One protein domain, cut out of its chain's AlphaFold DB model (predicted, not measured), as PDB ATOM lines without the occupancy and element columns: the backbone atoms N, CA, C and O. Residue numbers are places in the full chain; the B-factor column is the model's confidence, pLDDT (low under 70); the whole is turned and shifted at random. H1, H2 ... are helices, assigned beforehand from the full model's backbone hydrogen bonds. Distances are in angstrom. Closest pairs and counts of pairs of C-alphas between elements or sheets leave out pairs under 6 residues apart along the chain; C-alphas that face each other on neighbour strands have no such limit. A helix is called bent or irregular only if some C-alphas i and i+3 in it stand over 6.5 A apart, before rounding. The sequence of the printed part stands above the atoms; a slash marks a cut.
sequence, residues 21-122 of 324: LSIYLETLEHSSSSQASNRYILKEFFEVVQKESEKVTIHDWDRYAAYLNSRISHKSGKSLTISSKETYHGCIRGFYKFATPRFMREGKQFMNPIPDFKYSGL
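This is residues 21 to 122 of the 324 residues of an uncharacterized protein of Lokiarchaeota archaeon (strain CR_4) (UniProt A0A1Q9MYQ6). The long helix H4 makes the longest axis, and H2 crosses it nearly at right angles. H1 packs on H4 beside H2, H3 runs back nearly alongside H4, and a long return stretch, residues 106 to 118, leads to the small H5 by the first residues of H4. The 102 printed residues hold five named helices, H1 to H5 in order, and no named strand: all helix, compact, with a radius of gyration of the C-alphas of 13.9 A and spans of 44 by 31 by 26 A.

H1, residues 21 to 27, and H2, residues 32 to 49, form a helical hairpin; they only just touch, with 3 pairs of C-alphas within 8 A, the closest those of Leu 25 and Gln 35, 6.9 A. H2 touches H4, residues 82 to 105, with residues 38 to 45 alone, about perpendicular at 78 degrees; the closest C-alphas are those of Ile 41 and Tyr 88, 6.2 A. H1 touches H4 about perpendicular at 84 degrees, closest at the C-alphas of Tyr 24 and Phe 95, 6.7 A. H3, residues 58 to 70, touches H2 at the C-alphas of Val 49 and Asp 60, 6.3 A. H3 is close to H4 but not clearly touching, at a shallow tilt of 20 degrees, opposite ways; the C-alphas of Leu 68 and Lys 85 are closest, 6.8 A. H5, residues 119 to 122, touches H4 at the C-alphas of Tyr 119 and Glu 86, 6.1 A, and is apart from H1, H2 and H3. Every O i to N i+4 pair is within hydrogen-bond range in H1, H2 and H3, and 18 of 20 in H4; H5 is too short for one.

H1 begins at C-alpha 21 (14.505, 47.112, 23.509). H2 measures 25.6 A from first to last C-alpha, H3 18.6 A and H4 35.2 A. H4 has a kink of 28 degrees near residue 99 and is only just irregular: C-alphas 98 and 101 are 6.8 A apart. H5 ends at C-alpha 122 (-1.670, 30.226, 40.941).

The two C-alphas farthest apart, those of Gly 77 and Gly 107, are 45.0 A apart. The printed part has no cut; the links H3 to H4 and H4 to H5 are long. Residues 29 to 31 and 120 to 122 have pLDDT under 70.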
ATOM      1  N   LEU A  21      15.897  46.710  23.308       81.69
ATOM      2  CA  LEU A  21      14.505  47.112  23.509       81.69
ATOM      3  C   LEU A  21      13.916  47.835  22.290       81.69
ATOM      4  O   LEU A  21      12.808  47.489  21.864       81.69
ATOM      5  N   SER A  22      14.640  48.794  21.713       79.56
ATOM      6  CA  SER A  22      14.232  49.513  20.499       79.56
ATOM      7  C   SER A  22      14.055  48.544  19.333       79.56
ATOM      8  O   SER A  22      12.979  48.494  18.734       79.56
ATOM      9  N   ILE A  23      15.039  47.665  19.111       81.62
ATOM     10  CA  ILE A  23      14.987  46.639  18.060       81.62
ATOM     11  C   ILE A  23      13.802  45.689  18.298       81.62
ATOM     12  O   ILE A  23      13.081  45.343  17.362       81.62
ATOM     13  N   TYR A  24      13.543  45.273  19.544       84.88
ATOM     14  CA  TYR A  24      12.372  44.447  19.848       84.88
ATOM     15  C   TYR A  24      11.078  45.147  19.436       84.88
ATOM     16  O   TYR A  24      10.275  44.566  18.711       84.88
ATOM     17  N   LEU A  25      10.881  46.395  19.856       81.44
ATOM     18  CA  LEU A  25       9.657  47.138  19.571       81.44
ATOM     19  C   LEU A  25       9.461  47.415  18.073       81.44
ATOM     20  O   LEU A  25       8.316  47.400  17.623       81.44
ATOM     21  N   GLU A  26      10.541  47.616  17.317       80.12
ATOM     22  CA  GLU A  26      10.516  47.775  15.855       80.12
ATOM     23  C   GLU A  26      10.202  46.461  15.127       80.12
ATOM     24  O   GLU A  26       9.428  46.451  14.172       80.12
ATOM     25  N   THR A  27      10.736  45.332  15.605       78.56
ATOM     26  CA  THR A  27      10.491  44.005  15.002       78.56
ATOM     27  C   THR A  27       9.097  43.439  15.283       78.56
ATOM     28  O   THR A  27       8.688  42.456  14.662       78.56
ATOM     29  N   LEU A  28       8.342  44.022  16.218       75.00
ATOM     30  CA  LEU A  28       6.977  43.589  16.492       75.00
ATOM     31  C   LEU A  28       6.035  44.002  15.354       75.00
ATOM     32  O   LEU A  28       5.462  45.094  15.375       75.00
ATOM     33  N   GLU A  29       5.772  43.071  14.435       69.06
ATOM     34  CA  GLU A  29       4.665  43.122  13.466       69.06
ATOM     35  C   GLU A  29       3.303  42.988  14.175       69.06
ATOM     36  O   GLU A  29       2.580  41.986  14.116       69.06
ATOM     37  N   HIS A  30       2.959  43.997  14.957       68.69
ATOM     38  CA  HIS A  30       1.752  44.043  15.758       68.69
ATOM     39  C   HIS A  30       0.940  45.284  15.425       68.69
ATOM     40  O   HIS A  30       1.450  46.279  14.923       68.69
ATOM     41  N   SER A  31      -0.357  45.239  15.740       68.56
ATOM     42  CA  SER A  31      -1.194  46.434  15.617       68.56
ATOM     43  C   SER A  31      -0.614  47.579  16.455       68.56
ATOM     44  O   SER A  31      -0.100  47.329  17.548       68.56
ATOM     45  N   SER A  32      -0.793  48.824  16.013       70.69
ATOM     46  CA  SER A  32      -0.362  50.026  16.747       70.69
ATOM     47  C   SER A  32      -0.799  50.017  18.219       70.69
ATOM     48  O   SER A  32      -0.034  50.365  19.116       70.69
ATOM     49  N   SER A  33      -2.006  49.513  18.506       70.00
ATOM     50  CA  SER A  33      -2.513  49.368  19.880       70.00
ATOM     51  C   SER A  33      -1.731  48.359  20.734       70.00
ATOM     52  O   SER A  33      -1.528  48.574  21.932       70.00
ATOM     53  N   SER A  34      -1.280  47.264  20.124       77.75
ATOM     54  CA  SER A  34      -0.456  46.241  20.768       77.75
ATOM     55  C   SER A  34       0.969  46.749  20.971       77.75
ATOM     56  O   SER A  34       1.508  46.576  22.057       77.75
ATOM     57  N   GLN A  35       1.545  47.438  19.981       81.00
ATOM     58  CA  GLN A  35       2.863  48.067  20.099       81.00
ATOM     59  C   GLN A  35       2.888  49.112  21.224       81.00
ATOM     60  O   GLN A  35       3.768  49.068  22.079       81.00
ATOM     61  N   ALA A  36       1.880  49.990  21.293       82.12
ATOM     62  CA  ALA A  36       1.753  50.970  22.373       82.12
ATOM     63  C   ALA A  36       1.625  50.302  23.754       82.12
ATOM     64  O   ALA A  36       2.247  50.743  24.719       82.12
ATOM     65  N   SER A  37       0.854  49.210  23.846       85.94
ATOM     66  CA  SER A  37       0.708  48.447  25.093       85.94
ATOM     67  C   SER A  37       2.022  47.785  25.513       85.94
ATOM     68  O   SER A  37       2.395  47.870  26.679       85.94
ATOM     69  N   ASN A  38       2.741  47.167  24.573       89.19
ATOM     70  CA  ASN A  38       4.023  46.521  24.843       89.19
ATOM     71  C   ASN A  38       5.086  47.542  25.265       89.19
ATOM     72  O   ASN A  38       5.784  47.313  26.248       89.19
ATOM     73  N   ARG A  39       5.158  48.694  24.583       89.38
ATOM     74  CA  ARG A  39       6.053  49.801  24.951       89.38
ATOM     75  C   ARG A  39       5.783  50.280  26.373       89.38
ATOM     76  O   ARG A  39       6.718  50.417  27.150       89.38
ATOM     77  N   TYR A  40       4.513  50.481  26.727       90.75
ATOM     78  CA  TYR A  40       4.128  50.884  28.078       90.75
ATOM     79  C   TYR A  40       4.543  49.855  29.138       90.75
ATOM     80  O   TYR A  40       5.128  50.223  30.152       90.75
ATOM     81  N   ILE A  41       4.269  48.570  28.893       93.44
ATOM     82  CA  ILE A  41       4.606  47.485  29.824       93.44
ATOM     83  C   ILE A  41       6.120  47.387  30.033       93.44
ATOM     84  O   ILE A  41       6.566  47.279  31.172       93.44
ATOM     85  N   LEU A  42       6.908  47.420  28.955       93.44
ATOM     86  CA  LEU A  42       8.364  47.302  29.044       93.44
ATOM     87  C   LEU A  42       8.995  48.537  29.690       93.44
ATOM     88  O   LEU A  42       9.872  48.378  30.532       93.44
ATOM     89  N   LYS A  43       8.507  49.745  29.370       91.44
ATOM     90  CA  LYS A  43       8.933  50.984  30.036       91.44
ATOM     91  C   LYS A  43       8.691  50.902  31.545       91.44
ATOM     92  O   LYS A  43       9.634  51.049  32.313       91.44
ATOM     93  N   GLU A  44       7.474  50.550  31.964       92.75
ATOM     94  CA  GLU A  44       7.142  50.387  33.388       92.75
ATOM     95  C   GLU A  44       8.009  49.309  34.063       92.75
ATOM     96  O   GLU A  44       8.441  49.481  35.199       92.75
ATOM     97  N   PHE A  45       8.283  48.194  33.379       94.75
ATOM     98  CA  PHE A  45       9.147  47.142  33.911       94.75
ATOM     99  C   PHE A  45      10.561  47.650  34.212       94.75
ATOM    100  O   PHE A  45      11.043  47.476  35.331       94.75
ATOM    101  N   PHE A  46      11.209  48.308  33.249       93.56
ATOM    102  CA  PHE A  46      12.573  48.807  33.427       93.56
ATOM    103  C   PHE A  46      12.658  49.998  34.387       93.56
ATOM    104  O   PHE A  46      13.636  50.098  35.125       93.56
ATOM    105  N   GLU A  47      11.622  50.837  34.462       91.62
ATOM    106  CA  GLU A  47      11.522  51.911  35.463       91.62
ATOM    107  C   GLU A  47      11.454  51.368  36.899       91.62
ATOM    108  O   GLU A  47      12.057  51.944  37.802       91.62
ATOM    109  N   VAL A  48      10.748  50.252  37.117       92.38
ATOM    110  CA  VAL A  48      10.631  49.624  38.445       92.38
ATOM    111  C   VAL A  48      11.870  48.800  38.793       92.38
ATOM    112  O   VAL A  48      12.322  48.822  39.936       92.38
ATOM    113  N   VAL A  49      12.418  48.053  37.832       93.25
ATOM    114  CA  VAL A  49      13.578  47.182  38.072       93.25
ATOM    115  C   VAL A  49      14.882  47.979  38.172       93.25
ATOM    116  O   VAL A  49      15.777  47.565  38.907       93.25
ATOM    117  N   GLN A  50      14.987  49.114  37.469       92.75
ATOM    118  CA  GLN A  50      16.157  50.003  37.461       92.75
ATOM    119  C   GLN A  50      17.475  49.284  37.125       92.75
ATOM    120  O   GLN A  50      18.531  49.564  37.696       92.75
ATOM    121  N   LYS A  51      17.416  48.331  36.191       89.69
ATOM    122  CA  LYS A  51      18.583  47.619  35.665       89.69
ATOM    123  C   LYS A  51      18.515  47.547  34.150       89.69
ATOM    124  O   LYS A  51      17.434  47.435  33.576       89.69
ATOM    125  N   GLU A  52      19.688  47.538  33.532       88.12
ATOM    126  CA  GLU A  52      19.848  47.179  32.124       88.12
ATOM    127  C   GLU A  52      19.295  45.774  31.868       88.12
ATOM    128  O   GLU A  52      19.394  44.891  32.728       88.12
ATOM    129  N   SER A  53      18.746  45.549  30.673       88.44
ATOM    130  CA  SER A  53      18.022  44.318  30.341       88.44
ATOM    131  C   SER A  53      18.819  43.045  30.595       88.44
ATOM    132  O   SER A  53      18.256  42.067  31.078       88.44
ATOM    133  N   GLU A  54      20.121  43.069  30.332       88.44
ATOM    134  CA  GLU A  54      21.050  41.947  30.518       88.44
ATOM    135  C   GLU A  54      21.410  41.648  31.981       88.44
ATOM    136  O   GLU A  54      21.872  40.552  32.282       88.44
ATOM    137  N   LYS A  55      21.179  42.595  32.899       89.88
ATOM    138  CA  LYS A  55      21.491  42.470  34.337       89.88
ATOM    139  C   LYS A  55      20.281  42.051  35.177       89.88
ATOM    140  O   LYS A  55      20.381  41.937  36.401       89.88
ATOM    141  N   VAL A  56      19.125  41.867  34.543       91.56
ATOM    142  CA  VAL A  56      17.889  41.445  35.204       91.56
ATOM    143  C   VAL A  56      17.954  39.959  35.540       91.56
ATOM    144  O   VAL A  56      18.247  39.122  34.691       91.56
ATOM    145  N   THR A  57      17.619  39.637  36.784       92.94
ATOM    146  CA  THR A  57      17.595  38.279  37.335       92.94
ATOM    147  C   THR A  57      16.170  37.841  37.683       92.94
ATOM    148  O   THR A  57      15.238  38.648  37.699       92.94
ATOM    149  N   ILE A  58      15.992  36.565  38.033       92.31
ATOM    150  CA  ILE A  58      14.697  36.050  38.500       92.31
ATOM    151  C   ILE A  58      14.189  36.766  39.764       92.31
ATOM    152  O   ILE A  58      12.997  37.027  39.886       92.31
ATOM    153  N   HIS A  59      15.081  37.199  40.658       92.38
ATOM    154  CA  HIS A  59      14.693  37.951  41.857       92.38
ATOM    155  C   HIS A  59      14.154  39.347  41.524       92.38
ATOM    156  O   HIS A  59      13.302  39.883  42.234       92.38
ATOM    157  N   ASP A  60      14.625  39.953  40.433       93.56
ATOM    158  CA  ASP A  60      14.074  41.215  39.937       93.56
ATOM    159  C   ASP A  60      12.656  41.013  39.400       93.56
ATOM    160  O   ASP A  60      11.767  41.822  39.675       93.56
ATOM    161  N   TRP A  61      12.426  39.891  38.710       93.81
ATOM    162  CA  TRP A  61      11.084  39.482  38.318       93.81
ATOM    163  C   TRP A  61      10.175  39.250  39.529       93.81
ATOM    164  O   TRP A  61       9.057  39.756  39.527       93.81
ATOM    165  N   ASP A  62      10.628  38.548  40.568       90.62
ATOM    166  CA  ASP A  62       9.808  38.279  41.757       90.62
ATOM    167  C   ASP A  62       9.377  39.580  42.450       90.62
ATOM    168  O   ASP A  62       8.201  39.761  42.787       90.62
ATOM    169  N   ARG A  63      10.304  40.543  42.577       92.25
ATOM    170  CA  ARG A  63       9.998  41.892  43.079       92.25
ATOM    171  C   ARG A  63       8.999  42.616  42.182       92.25
ATOM    172  O   ARG A  63       8.041  43.208  42.683       92.25
ATOM    173  N   TYR A  64       9.164  42.533  40.864       94.00
ATOM    174  CA  TYR A  64       8.228  43.139  39.920       94.00
ATOM    175  C   TYR A  64       6.840  42.476  39.947       94.00
ATOM    176  O   TYR A  64       5.816  43.156  39.892       94.00
ATOM    177  N   ALA A  65       6.758  41.155  40.096       91.00
ATOM    178  CA  ALA A  65       5.498  40.435  40.237       91.00
ATOM    179  C   ALA A  65       4.771  40.828  41.538       91.00
ATOM    180  O   ALA A  65       3.552  41.032  41.530       91.00
ATOM    181  N   ALA A  66       5.507  41.011  42.640       89.00
ATOM    182  CA  ALA A  66       4.973  41.563  43.886       89.00
ATOM    183  C   ALA A  66       4.475  43.012  43.709       89.00
ATOM    184  O   ALA A  66       3.383  43.357  44.178       89.00
ATOM    185  N   TYR A  67       5.207  43.834  42.950       92.69
ATOM    186  CA  TYR A  67       4.754  45.162  42.533       92.69
ATOM    187  C   TYR A  67       3.436  45.085  41.742       92.69
ATOM    188  O   TYR A  67       2.462  45.729  42.119       92.69
ATOM    189  N   LEU A  68       3.318  44.227  40.722       91.31
ATOM    190  CA  LEU A  68       2.068  44.062  39.962       91.31
ATOM    191  C   LEU A  68       0.888  43.596  40.829       91.31
ATOM    192  O   LEU A  68      -0.271  43.891  40.515       91.31
ATOM    193  N   ASN A  69       1.154  42.845  41.899       86.69
ATOM    194  CA  ASN A  69       0.131  42.395  42.838       86.69
ATOM    195  C   ASN A  69      -0.400  43.523  43.728       86.69
ATOM    196  O   ASN A  69      -1.606  43.558  43.974       86.69
ATOM    197  N   SER A  70       0.472  44.436  44.154       86.88
ATOM    198  CA  SER A  70       0.125  45.604  44.975       86.88
ATOM    199  C   SER A  70      -0.296  46.823  44.149       86.88
ATOM    200  O   SER A  70      -0.930  47.737  44.671       86.88
ATOM    201  N   ARG A  71      -0.007  46.829  42.844       85.56
ATOM    202  CA  ARG A  71      -0.277  47.952  41.952       85.56
ATOM    203  C   ARG A  71      -1.765  48.273  41.849       85.56
ATOM    204  O   ARG A  71      -2.578  47.455  41.404       85.56
ATOM    205  N   ILE A  72      -2.089  49.528  42.154       85.94
ATOM    206  CA  ILE A  72      -3.420  50.111  42.009       85.94
ATOM    207  C   ILE A  72      -3.429  51.028  40.786       85.94
ATOM    208  O   ILE A  72      -2.595  51.914  40.625       85.94
ATOM    209  N   SER A  73      -4.395  50.822  39.896       79.25
ATOM    210  CA  SER A  73      -4.582  51.686  38.735       79.25
ATOM    211  C   SER A  73      -5.038  53.079  39.176       79.25
ATOM    212  O   SER A  73      -6.165  53.223  39.646       79.25
ATOM    213  N   HIS A  74      -4.232  54.114  38.911       74.94
ATOM    214  CA  HIS A  74      -4.589  55.517  39.191       74.94
ATOM    215  C   HIS A  74      -5.945  55.931  38.596       74.94
ATOM    216  O   HIS A  74      -6.674  56.716  39.186       74.94
ATOM    217  N   LYS A  75      -6.322  55.365  37.439       73.25
ATOM    218  CA  LYS A  75      -7.591  55.678  36.761       73.25
ATOM    219  C   LYS A  75      -8.817  55.029  37.398       73.25
ATOM    220  O   LYS A  75      -9.926  55.506  37.181       73.25
ATOM    221  N   SER A  76      -8.658  53.891  38.071       76.00
ATOM    222  CA  SER A  76      -9.803  53.100  38.549       76.00
ATOM    223  C   SER A  76      -9.810  52.840  40.048       76.00
ATOM    224  O   SER A  76     -10.809  52.323  40.542       76.00
ATOM    225  N   GLY A  77      -8.718  53.146  40.753       83.88
ATOM    226  CA  GLY A  77      -8.532  52.817  42.165       83.88
ATOM    227  C   GLY A  77      -8.516  51.311  42.444       83.88
ATOM    228  O   GLY A  77      -8.637  50.899  43.590       83.88
ATOM    229  N   LYS A  78      -8.410  50.468  41.409       84.44
ATOM    230  CA  LYS A  78      -8.494  49.006  41.526       84.44
ATOM    231  C   LYS A  78      -7.158  48.348  41.234       84.44
ATOM    232  O   LYS A  78      -6.423  48.787  40.346       84.44
ATOM    233  N   SER A  79      -6.898  47.250  41.937       87.50
ATOM    234  CA  SER A  79      -5.774  46.365  41.650       87.50
ATOM    235  C   SER A  79      -5.883  45.759  40.252       87.50
ATOM    236  O   SER A  79      -6.984  45.556  39.719       87.50
ATOM    237  N   LEU A  80      -4.734  45.433  39.662       86.69
ATOM    238  CA  LEU A  80      -4.685  44.769  38.364       86.69
ATOM    239  C   LEU A  80      -5.417  43.421  38.380       86.69
ATOM    240  O   LEU A  80      -5.275  42.606  39.294       86.69
ATOM    241  N   THR A  81      -6.173  43.163  37.312       86.19
ATOM    242  CA  THR A  81      -6.827  41.865  37.111       86.19
ATOM    243  C   THR A  81      -5.802  40.783  36.769       86.19
ATOM    244  O   THR A  81      -4.744  41.089  36.221       86.19
ATOM    245  N   ILE A  82      -6.140  39.509  37.000       85.81
ATOM    246  CA  ILE A  82      -5.298  38.370  36.587       85.81
ATOM    247  C   ILE A  82      -4.953  38.450  35.095       85.81
ATOM    248  O   ILE A  82      -3.789  38.348  34.735       85.81
ATOM    249  N   SER A  83      -5.939  38.726  34.235       83.44
ATOM    250  CA  SER A  83      -5.717  38.840  32.786       83.44
ATOM    251  C   SER A  83      -4.761  39.982  32.421       83.44
ATOM    252  O   SER A  83      -3.982  39.858  31.477       83.44
ATOM    253  N   SER A  84      -4.783  41.083  33.178       88.50
ATOM    254  CA  SER A  84      -3.805  42.161  33.018       88.50
ATOM    255  C   SER A  84      -2.409  41.676  33.403       88.50
ATOM    256  O   SER A  84      -1.492  41.835  32.611       88.50
ATOM    257  N   LYS A  85      -2.248  41.006  34.550       90.94
ATOM    258  CA  LYS A  85      -0.953  40.455  34.988       90.94
ATOM    259  C   LYS A  85      -0.387  39.429  33.998       90.94
ATOM    260  O   LYS A  85       0.793  39.482  33.678       90.94
ATOM    261  N   GLU A  86      -1.237  38.568  33.434       90.06
ATOM    262  CA  GLU A  86      -0.854  37.637  32.359       90.06
ATOM    263  C   GLU A  86      -0.381  38.371  31.096       90.06
ATOM    264  O   GLU A  86       0.548  37.917  30.435       90.06
ATOM    265  N   THR A  87      -0.978  39.523  30.775       91.00
ATOM    266  CA  THR A  87      -0.540  40.354  29.642       91.00
ATOM    267  C   THR A  87       0.852  40.940  29.891       91.00
ATOM    268  O   THR A  87       1.697  40.892  29.000       91.00
ATOM    269  N   TYR A  88       1.109  41.443  31.103       93.81
ATOM    270  CA  TYR A  88       2.419  41.976  31.494       93.81
ATOM    271  C   TYR A  88       3.492  40.889  31.433       93.81
ATOM    272  O   TYR A  88       4.499  41.048  30.749       93.81
ATOM    273  N   HIS A  89       3.233  39.751  32.081       93.88
ATOM    274  CA  HIS A  89       4.127  38.593  32.070       93.88
ATOM    275  C   HIS A  89       4.425  38.098  30.659       93.88
ATOM    276  O   HIS A  89       5.589  37.939  30.305       93.88
ATOM    277  N   GLY A  90       3.395  37.917  29.828       92.38
ATOM    278  CA  GLY A  90       3.563  37.473  28.447       92.38
ATOM    279  C   GLY A  90       4.403  38.439  27.608       92.38
ATOM    280  O   GLY A  90       5.256  37.990  26.845       92.38
ATOM    281  N   CYS A  91       4.201  39.749  27.776       92.88
ATOM    282  CA  CYS A  91       4.964  40.780  27.072       92.88
ATOM    283  C   CYS A  91       6.446  40.778  27.478       92.88
ATOM    284  O   CYS A  91       7.309  40.634  26.612       92.88
ATOM    285  N   ILE A  92       6.743  40.851  28.778       94.62
ATOM    286  CA  ILE A  92       8.123  40.906  29.290       94.62
ATOM    287  C   ILE A  92       8.861  39.603  28.963       94.62
ATOM    288  O   ILE A  92       9.998  39.609  28.492       94.62
ATOM    289  N   ARG A  93       8.188  38.459  29.116       94.00
ATOM    290  CA  ARG A  93       8.748  37.165  28.728       94.00
ATOM    291  C   ARG A  93       9.031  37.082  27.229       94.00
ATOM    292  O   ARG A  93      10.045  36.506  26.841       94.00
ATOM    293  N   GLY A  94       8.139  37.618  26.396       91.88
ATOM    294  CA  GLY A  94       8.310  37.695  24.945       91.88
ATOM    295  C   GLY A  94       9.545  38.506  24.555       91.88
ATOM    296  O   GLY A  94      10.336  38.037  23.738       91.88
ATOM    297  N   PHE A  95       9.753  39.653  25.203       93.31
ATOM    298  CA  PHE A  95      10.971  40.449  25.060       93.31
ATOM    299  C   PHE A  95      12.225  39.631  25.409       93.31
ATOM    300  O   PHE A  95      13.124  39.505  24.583       93.31
ATOM    301  N   TYR A  96      12.270  38.977  26.574       92.88
ATOM    302  CA  TYR A  96      13.455  38.201  26.960       92.88
ATOM    303  C   TYR A  96      13.690  36.957  26.101       92.88
ATOM    304  O   TYR A  96      14.840  36.582  25.875       92.88
ATOM    305  N   LYS A  97      12.635  36.335  25.558       91.31
ATOM    306  CA  LYS A  97      12.775  35.277  24.541       91.31
ATOM    307  C   LYS A  97      13.462  35.794  23.274       91.31
ATOM    308  O   LYS A  97      14.280  35.082  22.705       91.31
ATOM    309  N   PHE A  98      13.154  37.020  22.858       90.31
ATOM    310  CA  PHE A  98      13.797  37.678  21.721       90.31
ATOM    311  C   PHE A  98      15.230  38.144  22.026       90.31
ATOM    312  O   PHE A  98      16.099  38.074  21.156       90.31
ATOM    313  N   ALA A  99      15.489  38.618  23.245       89.56
ATOM    314  CA  ALA A  99      16.782  39.164  23.644       89.56
ATOM    315  C   ALA A  99      17.833  38.076  23.934       89.56
ATOM    316  O   ALA A  99      19.005  38.259  23.617       89.56
ATOM    317  N   THR A 100      17.416  36.918  24.465       88.94
ATOM    318  CA  THR A 100      18.327  35.839  24.903       88.94
ATOM    319  C   THR A 100      19.354  35.428  23.833       88.94
ATOM    320  O   THR A 100      20.544  35.452  24.141       88.94
ATOM    321  N   PRO A 101      18.976  35.126  22.570       86.50
ATOM    322  CA  PRO A 101      19.958  34.750  21.550       86.50
ATOM    323  C   PRO A 101      20.958  35.864  21.208       86.50
ATOM    324  O   PRO A 101      22.060  35.566  20.760       86.50
ATOM    325  N   ARG A 102      20.591  37.140  21.393       86.81
ATOM    326  CA  ARG A 102      21.481  38.281  21.129       86.81
ATOM    327  C   ARG A 102      22.523  38.425  22.226       86.81
ATOM    328  O   ARG A 102      23.707  38.446  21.921       86.81
ATOM    329  N   PHE A 103      22.089  38.384  23.484       85.38
ATOM    330  CA  PHE A 103      23.010  38.408  24.620       85.38
ATOM    331  C   PHE A 103      23.989  37.225  24.578       85.38
ATOM    332  O   PHE A 103      25.181  37.409  24.796       85.38
ATOM    333  N   MET A 104      23.519  36.031  24.195       84.19
ATOM    334  CA  MET A 104      24.396  34.868  24.015       84.19
ATOM    335  C   MET A 104      25.445  35.060  22.906       84.19
ATOM    336  O   MET A 104      26.582  34.629  23.073       84.19
ATOM    337  N   ARG A 105      25.103  35.719  21.786       82.62
ATOM    338  CA  ARG A 105      26.057  36.017  20.695       82.62
ATOM    339  C   ARG A 105      27.142  37.010  21.104       82.62
ATOM    340  O   ARG A 105      28.243  36.943  20.577       82.62
ATOM    341  N   GLU A 106      26.849  37.886  22.057       79.44
ATOM    342  CA  GLU A 106      27.815  38.811  22.662       79.44
ATOM    343  C   GLU A 106      28.709  38.130  23.718       79.44
ATOM    344  O   GLU A 106      29.428  38.802  24.452       79.44
ATOM    345  N   GLY A 107      28.653  36.797  23.833       75.69
ATOM    346  CA  GLY A 107      29.439  36.025  24.796       75.69
ATOM    347  C   GLY A 107      28.895  36.067  26.227       75.69
ATOM    348  O   GLY A 107      29.550  35.570  27.142       75.69
ATOM    349  N   LYS A 108      27.701  36.632  26.453       75.50
ATOM    350  CA  LYS A 108      27.080  36.686  27.783       75.50
ATOM    351  C   LYS A 108      26.365  35.363  28.071       75.50
ATOM    352  O   LYS A 108      25.473  34.950  27.325       75.50
ATOM    353  N   GLN A 109      26.690  34.715  29.189       75.56
ATOM    354  CA  GLN A 109      25.895  33.593  29.690       75.56
ATOM    355  C   GLN A 109      24.564  34.139  30.221       75.56
ATOM    356  O   GLN A 109      24.491  34.678  31.321       75.56
ATOM    357  N   PHE A 110      23.515  34.039  29.407       81.75
ATOM    358  CA  PHE A 110      22.222  34.638  29.710       81.75
ATOM    359  C   PHE A 110      21.112  33.588  29.693       81.75
ATOM    360  O   PHE A 110      20.943  32.865  28.715       81.75
ATOM    361  N   MET A 111      20.315  33.530  30.758       83.44
ATOM    362  CA  MET A 111      19.067  32.769  30.791       83.44
ATOM    363  C   MET A 111      17.903  33.731  30.964       83.44
ATOM    364  O   MET A 111      18.008  34.710  31.698       83.44
ATOM    365  N   ASN A 112      16.781  33.444  30.302       88.75
ATOM    366  CA  ASN A 112      15.583  34.264  30.426       88.75
ATOM    367  C   ASN A 112      15.152  34.343  31.909       88.75
ATOM    368  O   ASN A 112      14.783  33.309  32.471       88.75
ATOM    369  N   PRO A 113      15.156  35.539  32.530       90.81
ATOM    370  CA  PRO A 113      14.866  35.688  33.954       90.81
ATOM    371  C   PRO A 113      13.375  35.529  34.275       90.81
ATOM    372  O   PRO A 113      12.998  35.510  35.444       90.81
ATOM    373  N   ILE A 114      12.514  35.443  33.255       92.62
ATOM    374  CA  ILE A 114      11.062  35.418  33.411       92.62
ATOM    375  C   ILE A 114      10.555  33.969  33.351       92.62
ATOM    376  O   ILE A 114      10.540  33.364  32.269       92.62
ATOM    377  N   PRO A 115      10.085  33.404  34.477       87.88
ATOM    378  CA  PRO A 115       9.687  32.005  34.553       87.88
ATOM    379  C   PRO A 115       8.450  31.693  33.704       87.88
ATOM    380  O   PRO A 115       7.597  32.546  33.428       87.88
ATOM    381  N   ASP A 116       8.339  30.430  33.293       87.06
ATOM    382  CA  ASP A 116       7.197  29.920  32.541       87.06
ATOM    383  C   ASP A 116       6.062  29.487  33.470       87.06
ATOM    384  O   ASP A 116       6.038  28.360  33.958       87.06
ATOM    385  N   PHE A 117       5.100  30.374  33.716       83.06
ATOM    386  CA  PHE A 117       3.872  30.010  34.415       83.06
ATOM    387  C   PHE A 117       2.679  30.844  33.938       83.06
ATOM    388  O   PHE A 117       2.825  31.823  33.207       83.06
ATOM    389  N   LYS A 118       1.472  30.460  34.368       75.06
ATOM    390  CA  LYS A 118       0.245  31.250  34.178       75.06
ATOM    391  C   LYS A 118      -0.289  31.717  35.524       75.06
ATOM    392  O   LYS A 118      -0.507  30.891  36.409       75.06
ATOM    393  N   TYR A 119      -0.586  33.010  35.658       72.94
ATOM    394  CA  TYR A 119      -1.190  33.555  36.882       72.94
ATOM    395  C   TYR A 119      -2.521  32.875  37.217       72.94
ATOM    396  O   TYR A 119      -2.785  32.587  38.379       72.94
ATOM    397  N   SER A 120      -3.332  32.544  36.206       68.12
ATOM    398  CA  SER A 120      -4.572  31.776  36.390       68.12
ATOM    399  C   SER A 120      -4.380  30.413  37.071       68.12
ATOM    400  O   SER A 120      -5.309  29.934  37.719       68.12
ATOM    401  N   GLY A 121      -3.193  29.803  36.971       60.88
ATOM    402  CA  GLY A 121      -2.853  28.556  37.659       60.88
ATOM    403  C   GLY A 121      -2.541  28.728  39.150       60.88
ATOM    404  O   GLY A 121      -2.777  27.798  39.916       60.88
ATOM    405  N   LEU A 122      -2.078  29.913  39.563       59.69
ATOM    406  CA  LEU A 122      -1.670  30.226  40.941       59.69
ATOM    407  C   LEU A 122      -2.846  30.627  41.844       59.69
ATOM    408  O   LEU A 122      -2.769  30.527  43.061       59.69
TER     409      LEU A 122